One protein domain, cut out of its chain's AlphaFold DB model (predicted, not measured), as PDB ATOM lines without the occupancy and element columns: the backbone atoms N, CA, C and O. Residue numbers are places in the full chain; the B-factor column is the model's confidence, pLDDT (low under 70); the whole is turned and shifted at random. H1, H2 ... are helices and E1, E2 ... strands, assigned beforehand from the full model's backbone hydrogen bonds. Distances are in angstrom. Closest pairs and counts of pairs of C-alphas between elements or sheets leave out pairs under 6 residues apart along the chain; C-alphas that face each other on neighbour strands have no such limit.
ATOM      1  N   LYS A  39     143.581 139.929 156.381       98.19
ATOM      2  CA  LYS A  39     143.182 141.210 155.785       98.19
ATOM      3  C   LYS A  39     143.773 141.364 154.392       98.19
ATOM      4  O   LYS A  39     144.960 141.104 154.193       98.19
ATOM      5  N   PHE A  40     142.961 141.818 153.451       97.88
ATOM      6  CA  PHE A  40     143.316 141.910 152.042       97.88
ATOM      7  C   PHE A  40     142.716 143.161 151.411       97.88
ATOM      8  O   PHE A  40     141.660 143.611 151.831       97.88
ATOM      9  N   GLU A  41     143.345 143.661 150.354       97.81
ATOM     10  CA  GLU A  41     142.717 144.626 149.452       97.81
ATOM     11  C   GLU A  41     142.110 143.865 148.264       97.81
ATOM     12  O   GLU A  41     142.776 143.007 147.669       97.81
ATOM     13  N   PHE A  42     140.841 144.136 147.963       98.00
ATOM     14  CA  PHE A  42     140.085 143.560 146.848       98.00
ATOM     15  C   PHE A  42     139.671 144.668 145.878       98.00
ATOM     16  O   PHE A  42     139.411 145.800 146.289       98.00
ATOM     17  N   GLU A  43     139.568 144.343 144.592       97.75
ATOM     18  CA  GLU A  43     138.960 145.244 143.616       97.75
ATOM     19  C   GLU A  43     137.439 145.255 143.787       97.75
ATOM     20  O   GLU A  43     136.801 144.201 143.885       97.75
ATOM     21  N   LEU A  44     136.863 146.455 143.789       96.75
ATOM     22  CA  LEU A  44     135.430 146.669 143.896       96.75
ATOM     23  C   LEU A  44     134.859 147.002 142.518       96.75
ATOM     24  O   LEU A  44     135.250 147.990 141.885       96.75
ATOM     25  N   TYR A  45     133.925 146.177 142.067       96.38
ATOM     26  CA  TYR A  45     133.178 146.372 140.833       96.38
ATOM     27  C   TYR A  45     131.721 146.671 141.149       96.38
ATOM     28  O   TYR A  45     131.136 146.021 142.009       96.38
ATOM     29  N   PHE A  46     131.137 147.615 140.423       94.12
ATOM     30  CA  PHE A  46     129.706 147.879 140.463       94.12
ATOM     31  C   PHE A  46     128.973 146.989 139.477       94.12
ATOM     32  O   PHE A  46     129.424 146.829 138.337       94.12
ATOM     33  N   ALA A  47     127.873 146.395 139.928       90.25
ATOM     34  CA  ALA A  47     126.986 145.648 139.054       90.25
ATOM     35  C   ALA A  47     126.192 146.614 138.162       90.25
ATOM     36  O   ALA A  47     125.594 147.567 138.649       90.25
ATOM     37  N   GLU A  48     126.189 146.363 136.855       86.19
ATOM     38  CA  GLU A  48     125.572 147.230 135.848       86.19
ATOM     39  C   GLU A  48     124.757 146.396 134.856       86.19
ATOM     40  O   GLU A  48     124.961 145.186 134.703       86.19
ATOM     41  N   TRP A  49     123.845 147.038 134.123       81.69
ATOM     42  CA  TRP A  49     123.074 146.362 133.078       81.69
ATOM     43  C   TRP A  49     124.010 145.744 132.030       81.69
ATOM     44  O   TRP A  49     124.705 146.444 131.297       81.69
ATOM     45  N   GLY A  50     124.020 144.412 131.953       77.00
ATOM     46  CA  GLY A  50     124.849 143.665 131.003       77.00
ATOM     47  C   GLY A  50     126.303 143.439 131.434       77.00
ATOM     48  O   GLY A  50     127.090 142.957 130.619       77.00
ATOM     49  N   GLY A  51     126.685 143.740 132.682       85.31
ATOM     50  CA  GLY A  51     128.026 143.419 133.169       85.31
ATOM     51  C   GLY A  51     128.408 144.081 134.488       85.31
ATOM     52  O   GLY A  51     127.628 144.150 135.430       85.31
ATOM     53  N   ARG A  52     129.665 144.527 134.564       89.00
ATOM     54  CA  ARG A  52     130.228 145.179 135.748       89.00
ATOM     55  C   ARG A  52     131.213 146.278 135.370       89.00
ATOM     56  O   ARG A  52     131.973 146.117 134.411       89.00
ATOM     57  N   MET A  53     131.253 147.350 136.152       91.69
ATOM     58  CA  MET A  53     132.175 148.475 135.982       91.69
ATOM     59  C   MET A  53     133.172 148.516 137.139       91.69
ATOM     60  O   MET A  53     132.783 148.385 138.295       91.69
ATOM     61  N   LYS A  54     134.468 148.692 136.857       90.19
ATOM     62  CA  LYS A  54     135.464 148.863 137.924       90.19
ATOM     63  C   LYS A  54     135.200 150.187 138.641       90.19
ATOM     64  O   LYS A  54     135.200 151.224 137.983       90.19
ATOM     65  N   ASN A  55     135.008 150.147 139.956       91.44
ATOM     66  CA  ASN A  55     134.819 151.347 140.767       91.44
ATOM     67  C   ASN A  55     136.124 151.748 141.469       91.44
ATOM     68  O   ASN A  55     136.624 152.854 141.281       91.44
ATOM     69  N   GLY A  56     136.704 150.824 142.234       93.56
ATOM     70  CA  GLY A  56     137.827 151.133 143.111       93.56
ATOM     71  C   GLY A  56     138.342 149.906 143.849       93.56
ATOM     72  O   GLY A  56     138.430 148.822 143.263       93.56
ATOM     73  N   SER A  57     138.688 150.064 145.125       96.69
ATOM     74  CA  SER A  57     139.098 148.951 145.983       96.69
ATOM     75  C   SER A  57     138.459 149.018 147.366       96.69
ATOM     76  O   SER A  57     137.907 150.034 147.776       96.69
ATOM     77  N   CYS A  58     138.500 147.901 148.080       97.50
ATOM     78  CA  CYS A  58     137.968 147.777 149.430       97.50
ATOM     79  C   CYS A  58     138.876 146.886 150.276       97.50
ATOM     80  O   CYS A  58     139.595 146.030 149.750       97.50
ATOM     81  N   ASP A  59     138.824 147.081 151.590       98.12
ATOM     82  CA  ASP A  59     139.514 146.207 152.528       98.12
ATOM     83  C   ASP A  59     138.584 145.057 152.913       98.12
ATOM     84  O   ASP A  59     137.427 145.258 153.280       98.12
ATOM     85  N   VAL A  60     139.099 143.837 152.858       98.44
ATOM     86  CA  VAL A  60     138.373 142.606 153.158       98.44
ATOM     87  C   VAL A  60     139.054 141.898 154.316       98.44
ATOM     88  O   VAL A  60     140.255 141.634 154.273       98.44
ATOM     89  N   ILE A  61     138.280 141.572 155.346       98.50
ATOM     90  CA  ILE A  61     138.724 140.806 156.511       98.50
ATOM     91  C   ILE A  61     138.007 139.459 156.487       98.50
ATOM     92  O   ILE A  61     136.780 139.433 156.461       98.50
ATOM     93  N   ILE A  62     138.764 138.358 156.495       98.31
ATOM     94  CA  ILE A  62     138.229 136.990 156.528       98.31
ATOM     95  C   ILE A  62     138.723 136.281 157.785       98.31
ATOM     96  O   ILE A  62     139.934 136.140 157.989       98.31
ATOM     97  N   GLU A  63     137.772 135.825 158.601       97.56
ATOM     98  CA  GLU A  63     138.000 135.131 159.871       97.56
ATOM     99  C   GLU A  63     137.080 133.904 159.967       97.56
ATOM    100  O   GLU A  63     135.867 133.996 160.186       97.56
ATOM    101  N   GLY A  64     137.652 132.720 159.766       95.56
ATOM    102  CA  GLY A  64     136.904 131.488 159.552       95.56
ATOM    103  C   GLY A  64     136.097 131.567 158.257       95.56
ATOM    104  O   GLY A  64     136.657 131.742 157.174       95.56
ATOM    105  N   ASN A  65     134.776 131.426 158.376       95.44
ATOM    106  CA  ASN A  65     133.838 131.629 157.274       95.44
ATOM    107  C   ASN A  65     133.171 133.010 157.304       95.44
ATOM    108  O   ASN A  65     132.288 133.250 156.488       95.44
ATOM    109  N   LYS A  66     133.532 133.898 158.236       97.94
ATOM    110  CA  LYS A  66     132.994 135.259 158.286       97.94
ATOM    111  C   LYS A  66     133.819 136.182 157.408       97.94
ATOM    112  O   LYS A  66     135.037 136.031 157.314       97.94
ATOM    113  N   ILE A  67     133.145 137.146 156.799       98.56
ATOM    114  CA  ILE A  67     133.763 138.173 155.971       98.56
ATOM    115  C   ILE A  67     133.182 139.543 156.305       98.56
ATOM    116  O   ILE A  67     131.972 139.699 156.468       98.56
ATOM    117  N   THR A  68     134.057 140.539 156.370       98.56
ATOM    118  CA  THR A  68     133.689 141.952 156.460       98.56
ATOM    119  C   THR A  68     134.374 142.711 155.334       98.56
ATOM    120  O   THR A  68     135.591 142.619 155.172       98.56
ATOM    121  N   VAL A  69     133.589 143.465 154.573       98.12
ATOM    122  CA  VAL A  69     134.027 144.317 153.469       98.12
ATOM    123  C   VAL A  69     133.904 145.765 153.915       98.12
ATOM    124  O   VAL A  69     132.834 146.219 154.326       98.12
ATOM    125  N   LEU A  70     135.007 146.495 153.850       97.56
ATOM    126  CA  LEU A  70     135.138 147.853 154.350       97.56
ATOM    127  C   LEU A  70     135.528 148.777 153.203       97.56
ATOM    128  O   LEU A  70     136.410 148.455 152.405       97.56
ATOM    129  N   GLN A  71     134.924 149.958 153.158       96.25
ATOM    130  CA  GLN A  71     135.467 151.031 152.334       96.25
ATOM    131  C   GLN A  71     136.811 151.501 152.907       96.25
ATOM    132  O   GLN A  71     137.027 151.485 154.126       96.25
ATOM    133  N   ASN A  72     137.714 151.904 152.018       93.62
ATOM    134  CA  ASN A  72     139.053 152.378 152.356       93.62
ATOM    135  C   ASN A  72     139.266 153.806 151.826       93.62
ATOM    136  O   ASN A  72     138.369 154.417 151.248       93.62
ATOM    137  N   GLU A  73     140.462 154.358 152.020       89.62
ATOM    138  CA  GLU A  73     140.775 155.742 151.629       89.62
ATOM    139  C   GLU A  73     140.643 156.005 150.118       89.62
ATOM    140  O   GLU A  73     140.465 157.150 149.707       89.62
ATOM    141  N   LYS A  74     140.710 154.960 149.282       89.12
ATOM    142  CA  LYS A  74     140.604 155.065 147.820       89.12
ATOM    143  C   LYS A  74     139.154 155.059 147.339       89.12
ATOM    144  O   LYS A  74     138.894 155.411 146.190       89.12
ATOM    145  N   THR A  75     138.209 154.611 148.162       88.56
ATOM    146  CA  THR A  75     136.823 154.388 147.742       88.56
ATOM    147  C   THR A  75     135.881 154.616 148.918       88.56
ATOM    148  O   THR A  75     135.738 153.760 149.785       88.56
ATOM    149  N   VAL A  76     135.231 155.784 148.933       91.06
ATOM    150  CA  VAL A  76     134.245 156.193 149.945       91.06
ATOM    151  C   VAL A  76     132.890 156.341 149.258       91.06
ATOM    152  O   VAL A  76     132.667 157.294 148.516       91.06
ATOM    153  N   LEU A  77     132.006 155.370 149.470       89.50
ATOM    154  CA  LEU A  77     130.728 155.229 148.761       89.50
ATOM    155  C   LEU A  77     129.523 155.497 149.659       89.50
ATOM    156  O   LEU A  77     128.490 155.974 149.200       89.50
ATOM    157  N   THR A  78     129.658 155.196 150.947       88.69
ATOM    158  CA  THR A  78     128.603 155.353 151.949       88.69
ATOM    159  C   THR A  78     129.064 156.259 153.092       88.69
ATOM    160  O   THR A  78     130.252 156.560 153.232       88.69
ATOM    161  N   GLY A  79     128.128 156.669 153.954       88.81
ATOM    162  CA  GLY A  79     128.440 157.408 155.183       88.81
ATOM    163  C   GLY A  79     129.026 156.556 156.324       88.81
ATOM    164  O   GLY A  79     129.329 157.105 157.381       88.81
ATOM    165  N   GLY A  80     129.168 155.235 156.151       91.69
ATOM    166  CA  GLY A  80     129.657 154.292 157.169       91.69
ATOM    167  C   GLY A  80     130.885 153.508 156.704       91.69
ATOM    168  O   GLY A  80     131.230 153.536 155.539       91.69
ATOM    169  N   LYS A  81     131.594 152.790 157.582       94.12
ATOM    170  CA  LYS A  81     132.827 152.078 157.171       94.12
ATOM    171  C   LYS A  81     132.569 150.750 156.442       94.12
ATOM    172  O   LYS A  81     133.382 150.335 155.623       94.12
ATOM    173  N   ILE A  82     131.476 150.071 156.772       96.69
ATOM    174  CA  ILE A  82     131.162 148.726 156.278       96.69
ATOM    175  C   ILE A  82     130.347 148.847 154.988       96.69
ATOM    176  O   ILE A  82     129.344 149.553 154.970       96.69
ATOM    177  N   LEU A  83     130.786 148.156 153.933       95.75
ATOM    178  CA  LEU A  83     130.037 147.996 152.681       95.75
ATOM    179  C   LEU A  83     129.171 146.732 152.710       95.75
ATOM    180  O   LEU A  83     128.042 146.743 152.230       95.75
ATOM    181  N   ALA A  84     129.702 145.645 153.275       96.38
ATOM    182  CA  ALA A  84     129.000 144.378 153.433       96.38
ATOM    183  C   ALA A  84     129.609 143.543 154.565       96.38
ATOM    184  O   ALA A  84     130.807 143.622 154.846       96.38
ATOM    185  N   GLU A  85     128.798 142.690 155.179       97.75
ATOM    186  CA  GLU A  85     129.235 141.686 156.145       97.75
ATOM    187  C   GLU A  85     128.410 140.410 155.981       97.75
ATOM    188  O   GLU A  85     127.267 140.464 155.533       97.75
ATOM    189  N   GLY A  86     128.988 139.258 156.314       98.06
ATOM    190  CA  GLY A  86     128.264 137.995 156.231       98.06
ATOM    191  C   GLY A  86     129.165 136.771 156.299       98.06
ATOM    192  O   GLY A  86     130.222 136.776 156.937       98.06
ATOM    193  N   PHE A  87     128.732 135.712 155.621       98.06
ATOM    194  CA  PHE A  87     129.402 134.421 155.564       98.06
ATOM    195  C   PHE A  87     129.864 134.096 154.144       98.06
ATOM    196  O   PHE A  87     129.104 134.228 153.189       98.06
ATOM    197  N   LEU A  88     131.093 133.602 154.005       98.06
ATOM    198  CA  LEU A  88     131.601 133.036 152.761       98.06
ATOM    199  C   LEU A  88     131.006 131.650 152.541       98.06
ATOM    200  O   LEU A  88     131.401 130.684 153.197       98.06
ATOM    201  N   LEU A  89     130.080 131.553 151.590       97.56
ATOM    202  CA  LEU A  89     129.447 130.301 151.186       97.56
ATOM    203  C   LEU A  89     129.678 130.039 149.695       97.56
ATOM    204  O   LEU A  89     129.878 130.957 148.898       97.56
ATOM    205  N   LYS A  90     129.653 128.762 149.316       96.81
ATOM    206  CA  LYS A  90     129.664 128.338 147.916       96.81
ATOM    207  C   LYS A  90     128.215 128.204 147.447       96.81
ATOM    208  O   LYS A  90     127.486 127.379 147.990       96.81
ATOM    209  N   HIS A  91     127.816 129.027 146.486       97.94
ATOM    210  CA  HIS A  91     126.513 128.945 145.829       97.94
ATOM    211  C   HIS A  91     126.410 127.668 144.975       97.94
ATOM    212  O   HIS A  91     127.440 127.162 144.519       97.94
ATOM    213  N   GLU A  92     125.201 127.175 144.692       97.50
ATOM    214  CA  GLU A  92     124.957 125.999 143.838       97.50
ATOM    215  C   GLU A  92     125.514 126.168 142.416       97.50
ATOM    216  O   GLU A  92     125.963 125.207 141.796       97.50
ATOM    217  N   SER A  93     125.618 127.414 141.942       96.06
ATOM    218  CA  SER A  93     126.288 127.757 140.677       96.06
ATOM    219  C   SER A  93     127.812 127.574 140.710       96.06
ATOM    220  O   SER A  93     128.488 127.769 139.702       96.06
ATOM    221  N   GLY A  94     128.390 127.259 141.871       95.75
ATOM    222  CA  GLY A  94     129.829 127.132 142.080       95.75
ATOM    223  C   GLY A  94     130.555 128.460 142.312       95.75
ATOM    224  O   GLY A  94     131.771 128.457 142.524       95.75
ATOM    225  N   ARG A  95     129.863 129.605 142.321       95.50
ATOM    226  CA  ARG A  95     130.464 130.897 142.700       95.50
ATOM    227  C   ARG A  95     130.565 131.030 144.219       95.50
ATOM    228  O   ARG A  95     129.736 130.502 144.956       95.50
ATOM    229  N   TRP A  96     131.606 131.712 144.692       97.81
ATOM    230  CA  TRP A  96     131.652 132.150 146.085       97.81
ATOM    231  C   TRP A  96     130.760 133.379 146.256       97.81
ATOM    232  O   TRP A  96     130.690 134.232 145.367       97.81
ATOM    233  N   ILE A  97     130.079 133.446 147.394       98.06
ATOM    234  CA  ILE A  97     129.163 134.527 147.745       98.06
ATOM    235  C   ILE A  97     129.380 134.975 149.190       98.06
ATOM    236  O   ILE A  97     129.770 134.175 150.044       98.06
ATOM    237  N   ILE A  98     129.097 136.247 149.454       98.19
ATOM    238  CA  ILE A  98     128.869 136.785 150.792       98.19
ATOM    239  C   ILE A  98     127.373 136.654 151.059       98.19
ATOM    240  O   ILE A  98     126.554 137.354 150.463       98.19
ATOM    241  N   ALA A  99     127.033 135.696 151.910       97.81
ATOM    242  CA  ALA A  99     125.674 135.335 152.273       97.81
ATOM    243  C   ALA A  99     125.300 135.887 153.649       97.81
ATOM    244  O   ALA A  99     126.135 135.941 154.555       97.81
ATOM    245  N   ASN A 100     124.021 136.193 153.839       97.31
ATOM    246  CA  ASN A 100     123.477 136.567 155.145       97.31
ATOM    247  C   ASN A 100     123.005 135.332 155.924       97.31
ATOM    248  O   ASN A 100     123.006 135.324 157.157       97.31
ATOM    249  N   LYS A 101     122.607 134.272 155.213       96.81
ATOM    250  CA  LYS A 101     122.076 133.025 155.779       96.81
ATOM    251  C   LYS A 101     122.462 131.819 154.924       96.81
ATOM    252  O   LYS A 101     122.754 131.942 153.741       96.81
ATOM    253  N   ASP A 102     122.414 130.626 155.514       97.00
ATOM    254  CA  ASP A 102     122.834 129.393 154.831       97.00
ATOM    255  C   ASP A 102     122.016 129.084 153.564       97.00
ATOM    256  O   ASP A 102     122.563 128.601 152.575       97.00
ATOM    257  N   SER A 103     120.723 129.436 153.556       97.12
ATOM    258  CA  SER A 103     119.837 129.219 152.404       97.12
ATOM    259  C   SER A 103     120.243 130.005 151.157       97.12
ATOM    260  O   SER A 103     119.820 129.645 150.063       97.12
ATOM    261  N   ASP A 104     121.062 131.053 151.297       97.62
ATOM    262  CA  ASP A 104     121.522 131.864 150.164       97.62
ATOM    263  C   ASP A 104     122.424 131.064 149.211       97.62
ATOM    264  O   ASP A 104     122.666 131.502 148.093       97.62
ATOM    265  N   LYS A 105     122.886 129.867 149.611       97.56
ATOM    266  CA  LYS A 105     123.563 128.906 148.724       97.56
ATOM    267  C   LYS A 105     122.717 128.479 147.522       97.56
ATOM    268  O   LYS A 105     123.306 128.032 146.547       97.56
ATOM    269  N   ASN A 106     121.395 128.608 147.608       97.88
ATOM    270  CA  ASN A 106     120.454 128.252 146.544       97.88
ATOM    271  C   ASN A 106     119.586 129.463 146.152       97.88
ATOM    272  O   ASN A 106     118.413 129.306 145.820       97.88
ATOM    273  N   ALA A 107     120.105 130.684 146.316       97.19
ATOM    274  CA  ALA A 107     119.388 131.881 145.898       97.19
ATOM    275  C   ALA A 107     119.232 131.881 144.370       97.19
ATOM    276  O   ALA A 107     120.202 131.688 143.645       97.19
ATOM    277  N   GLU A 108     118.019 132.127 143.876       95.25
ATOM    278  CA  GLU A 108     117.755 132.156 142.430       95.25
ATOM    279  C   GLU A 108     118.619 133.207 141.714       95.25
ATOM    280  O   GLU A 108     119.145 132.964 140.628       95.25
ATOM    281  N   GLU A 109     118.834 134.350 142.371       92.56
ATOM    282  CA  GLU A 109     119.669 135.439 141.877       92.56
ATOM    283  C   GLU A 109     120.841 135.714 142.825       92.56
ATOM    284  O   GLU A 109     120.676 135.786 144.045       92.56
ATOM    285  N   ILE A 110     122.033 135.909 142.251       94.00
ATOM    286  CA  ILE A 110     123.241 136.349 142.963       94.00
ATOM    287  C   ILE A 110     123.796 137.619 142.311       94.00
ATOM    288  O   ILE A 110     123.925 137.692 141.088       94.00
ATOM    289  N   GLY A 111     124.179 138.602 143.125       91.50
ATOM    290  CA  GLY A 111     124.687 139.891 142.649       91.50
ATOM    291  C   GLY A 111     123.635 140.776 141.998       91.50
ATOM    292  O   GLY A 111     122.433 140.633 142.235       91.50
ATOM    293  N   GLY A 112     124.101 141.741 141.205       88.50
ATOM    294  CA  GLY A 112     123.236 142.823 140.750       88.50
ATOM    295  C   GLY A 112     122.696 143.662 141.909       88.50
ATOM    296  O   GLY A 112     123.112 143.536 143.059       88.50
ATOM    297  N   CYS A 113     121.698 144.482 141.601       85.88
ATOM    298  CA  CYS A 113     120.918 145.214 142.599       85.88
ATOM    299  C   CYS A 113     119.657 144.429 143.019       85.88
ATOM    300  O   CYS A 113     118.634 145.024 143.350       85.88
ATOM    301  N   SER A 114     119.716 143.091 142.966       86.88
ATOM    302  CA  SER A 114     118.599 142.177 143.273       86.88
ATOM    303  C   SER A 114     118.278 142.092 144.772       86.88
ATOM    304  O   SER A 114     117.203 141.639 145.159       86.88
ATOM    305  N   GLY A 115     119.220 142.499 145.632       87.06
ATOM    306  CA  GLY A 115     119.176 142.235 147.073       87.06
ATOM    307  C   GLY A 115     119.574 140.802 147.454       87.06
ATOM    308  O   GLY A 115     119.510 140.448 148.632       87.06
ATOM    309  N   GLY A 116     119.983 139.982 146.479       93.12
ATOM    310  CA  GLY A 116     120.563 138.658 146.694       93.12
ATOM    311  C   GLY A 116     121.984 138.701 147.278       93.12
ATOM    312  O   GLY A 116     122.542 139.774 147.526       93.12
ATOM    313  N   PRO A 117     122.604 137.532 147.517       97.00
ATOM    314  CA  PRO A 117     123.943 137.457 148.085       97.00
ATOM    315  C   PRO A 117     124.996 138.023 147.122       97.00
ATOM    316  O   PRO A 117     124.884 137.917 145.897       97.00
ATOM    317  N   ILE A 118     126.053 138.600 147.693       97.38
ATOM    318  CA  ILE A 118     127.052 139.387 146.960       97.38
ATOM    319  C   ILE A 118     128.115 138.445 146.380       97.38
ATOM    320  O   ILE A 118     128.792 137.752 147.144       97.38
ATOM    321  N   PRO A 119     128.324 138.396 145.056       96.56
ATOM    322  CA  PRO A 119     129.334 137.538 144.467       96.56
ATOM    323  C   PRO A 119     130.753 138.014 144.785       96.56
ATOM    324  O   PRO A 119     131.080 139.197 144.681       96.56
ATOM    325  N   ILE A 120     131.625 137.056 145.091       97.44
ATOM    326  CA  ILE A 120     133.039 137.302 145.376       97.44
ATOM    327  C   ILE A 120     133.914 136.279 144.648       97.44
ATOM    328  O   ILE A 120     133.599 135.092 144.572       97.44
ATOM    329  N   ASP A 121     135.031 136.737 144.097       96.75
ATOM    330  CA  ASP A 121     136.087 135.892 143.547       96.75
ATOM    331  C   ASP A 121     137.302 135.993 144.475       96.75
ATOM    332  O   ASP A 121     138.011 136.999 144.482       96.75
ATOM    333  N   LEU A 122     137.510 134.965 145.303       96.06
ATOM    334  CA  LEU A 122     138.589 134.928 146.297       96.06
ATOM    335  C   LEU A 122     139.979 134.795 145.659       96.06
ATOM    336  O   LEU A 122     140.963 135.226 146.255       96.06
ATOM    337  N   GLU A 123     140.066 134.204 144.464       94.88
ATOM    338  CA  GLU A 123     141.331 134.013 143.750       94.88
ATOM    339  C   GLU A 123     141.749 135.311 143.060       94.88
ATOM    340  O   GLU A 123     142.874 135.781 143.234       94.88
ATOM    341  N   LYS A 124     140.815 135.937 142.336       96.44
ATOM    342  CA  LYS A 124     141.053 137.216 141.651       96.44
ATOM    343  C   LYS A 124     140.953 138.423 142.577       96.44
ATOM    344  O   LYS A 124     141.286 139.524 142.152       96.44
ATOM    345  N   LYS A 125     140.494 138.222 143.814       97.38
ATOM    346  CA  LYS A 125     140.220 139.266 144.808       97.38
ATOM    347  C   LYS A 125     139.274 140.342 144.275       97.38
ATOM    348  O   LYS A 125     139.585 141.528 144.315       97.38
ATOM    349  N   ILE A 126     138.122 139.916 143.759       97.25
ATOM    350  CA  ILE A 126     137.094 140.810 143.209       97.25
ATOM    351  C   ILE A 126     135.801 140.665 144.003       97.25
ATOM    352  O   ILE A 126     135.346 139.544 144.227       97.25
ATOM    353  N   ILE A 127     135.187 141.790 144.359       96.31
ATOM    354  CA  ILE A 127     133.814 141.864 144.869       96.31
ATOM    355  C   ILE A 127     132.953 142.607 143.851       96.31
ATOM    356  O   ILE A 127     133.369 143.629 143.302       96.31
ATOM    357  N   GLU A 128     131.758 142.081 143.599       95.00
ATOM    358  CA  GLU A 128     130.738 142.723 142.773       95.00
ATOM    359  C   GLU A 128     129.626 143.251 143.680       95.00
ATOM    360  O   GLU A 128     128.900 142.462 144.275       95.00
ATOM    361  N   TRP A 129     129.535 144.570 143.816       93.56
ATOM    362  CA  TRP A 129     128.673 145.254 144.777       93.56
ATOM    363  C   TRP A 129     127.668 146.169 144.071       93.56
ATOM    364  O   TRP A 129     127.957 146.736 143.016       93.56
TER     365      TRP A 129
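AT A GLANCE: This is residues 39 to 129 of the 130 residues of an uncharacterized protein of Gramella aestuarii (UniProt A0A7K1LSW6). The domain is a closed barrel of seven strands, with one short helix, H1, packed outside it on E4 and E5. The long strands E2 and E4 bend as they follow the wall. The printed part has 91 residues, is mostly strand, and runs E1 E2 E3 E4 E5 H1 E6 E7. The ring follows E1 to E7 and back to E1; it is mixed, antiparallel except for E7 and E1. The whole is compact, with a radius of gyration of the C-alphas of 12.3 A, and rounded, spanning 34 by 33 by 25 A.

HOW THE PARTS SIT: E1, residues 39 to 48, and E2, residues 51 to 63, form a hairpin at 150 degrees, with N 42 and O 58 within hydrogen-bond range at 2.9 A. E2 bends by 88 degrees at residue 55 and forms a hairpin with E3, residues 66 to 71, where N 61 and O 68 are 2.9 A apart. E3 pairs with E4, residues 82 to 90, through N 67 and O 86, 2.9 A. E4 bends by 57 degrees at residue 87 and pairs with E5, residues 96 to 99, through N 87 and O 99, 2.8 A. E1 to E5 are a meander, each strand the antiparallel neighbour of the one before. E5 pairs with E6, residues 118 to 121, through N 98 and O 118, 2.8 A. E6 and E7, residues 126 to 129, form a hairpin with N 121 and O 126 at 2.8 A. E7 and E1 are parallel at 47 degrees, with N 129 and O 45 at 2.8 A. H1, residues 102 to 106, is on the barrel, outside it, at a height over the sheet of 8.5 A. The closest C-alphas of E4 and H1, Lys 90 and Lys 105, are 6.2 A apart. In H1, 0 of 1 O i to N i+4 pairs and 2 of 2 O i to N i+3 pairs are within range.

IN THESE COORDINATES: E1 begins at C-alpha 39 (143.182, 141.210, 155.785) and measures 27.3 A; E2 measures 29.7 A, E3 17.0 A and E4 22.1 A. E7 ends at C-alpha 129 (128.673, 145.254, 144.777).

THE WHOLE: The C-alphas farthest apart, Glu 73 and Glu 92, are 34.6 A apart. The link from H1 to E6, 11 residues, is long. The printed part has no cut, and no printed residue is under 70 in pLDDT.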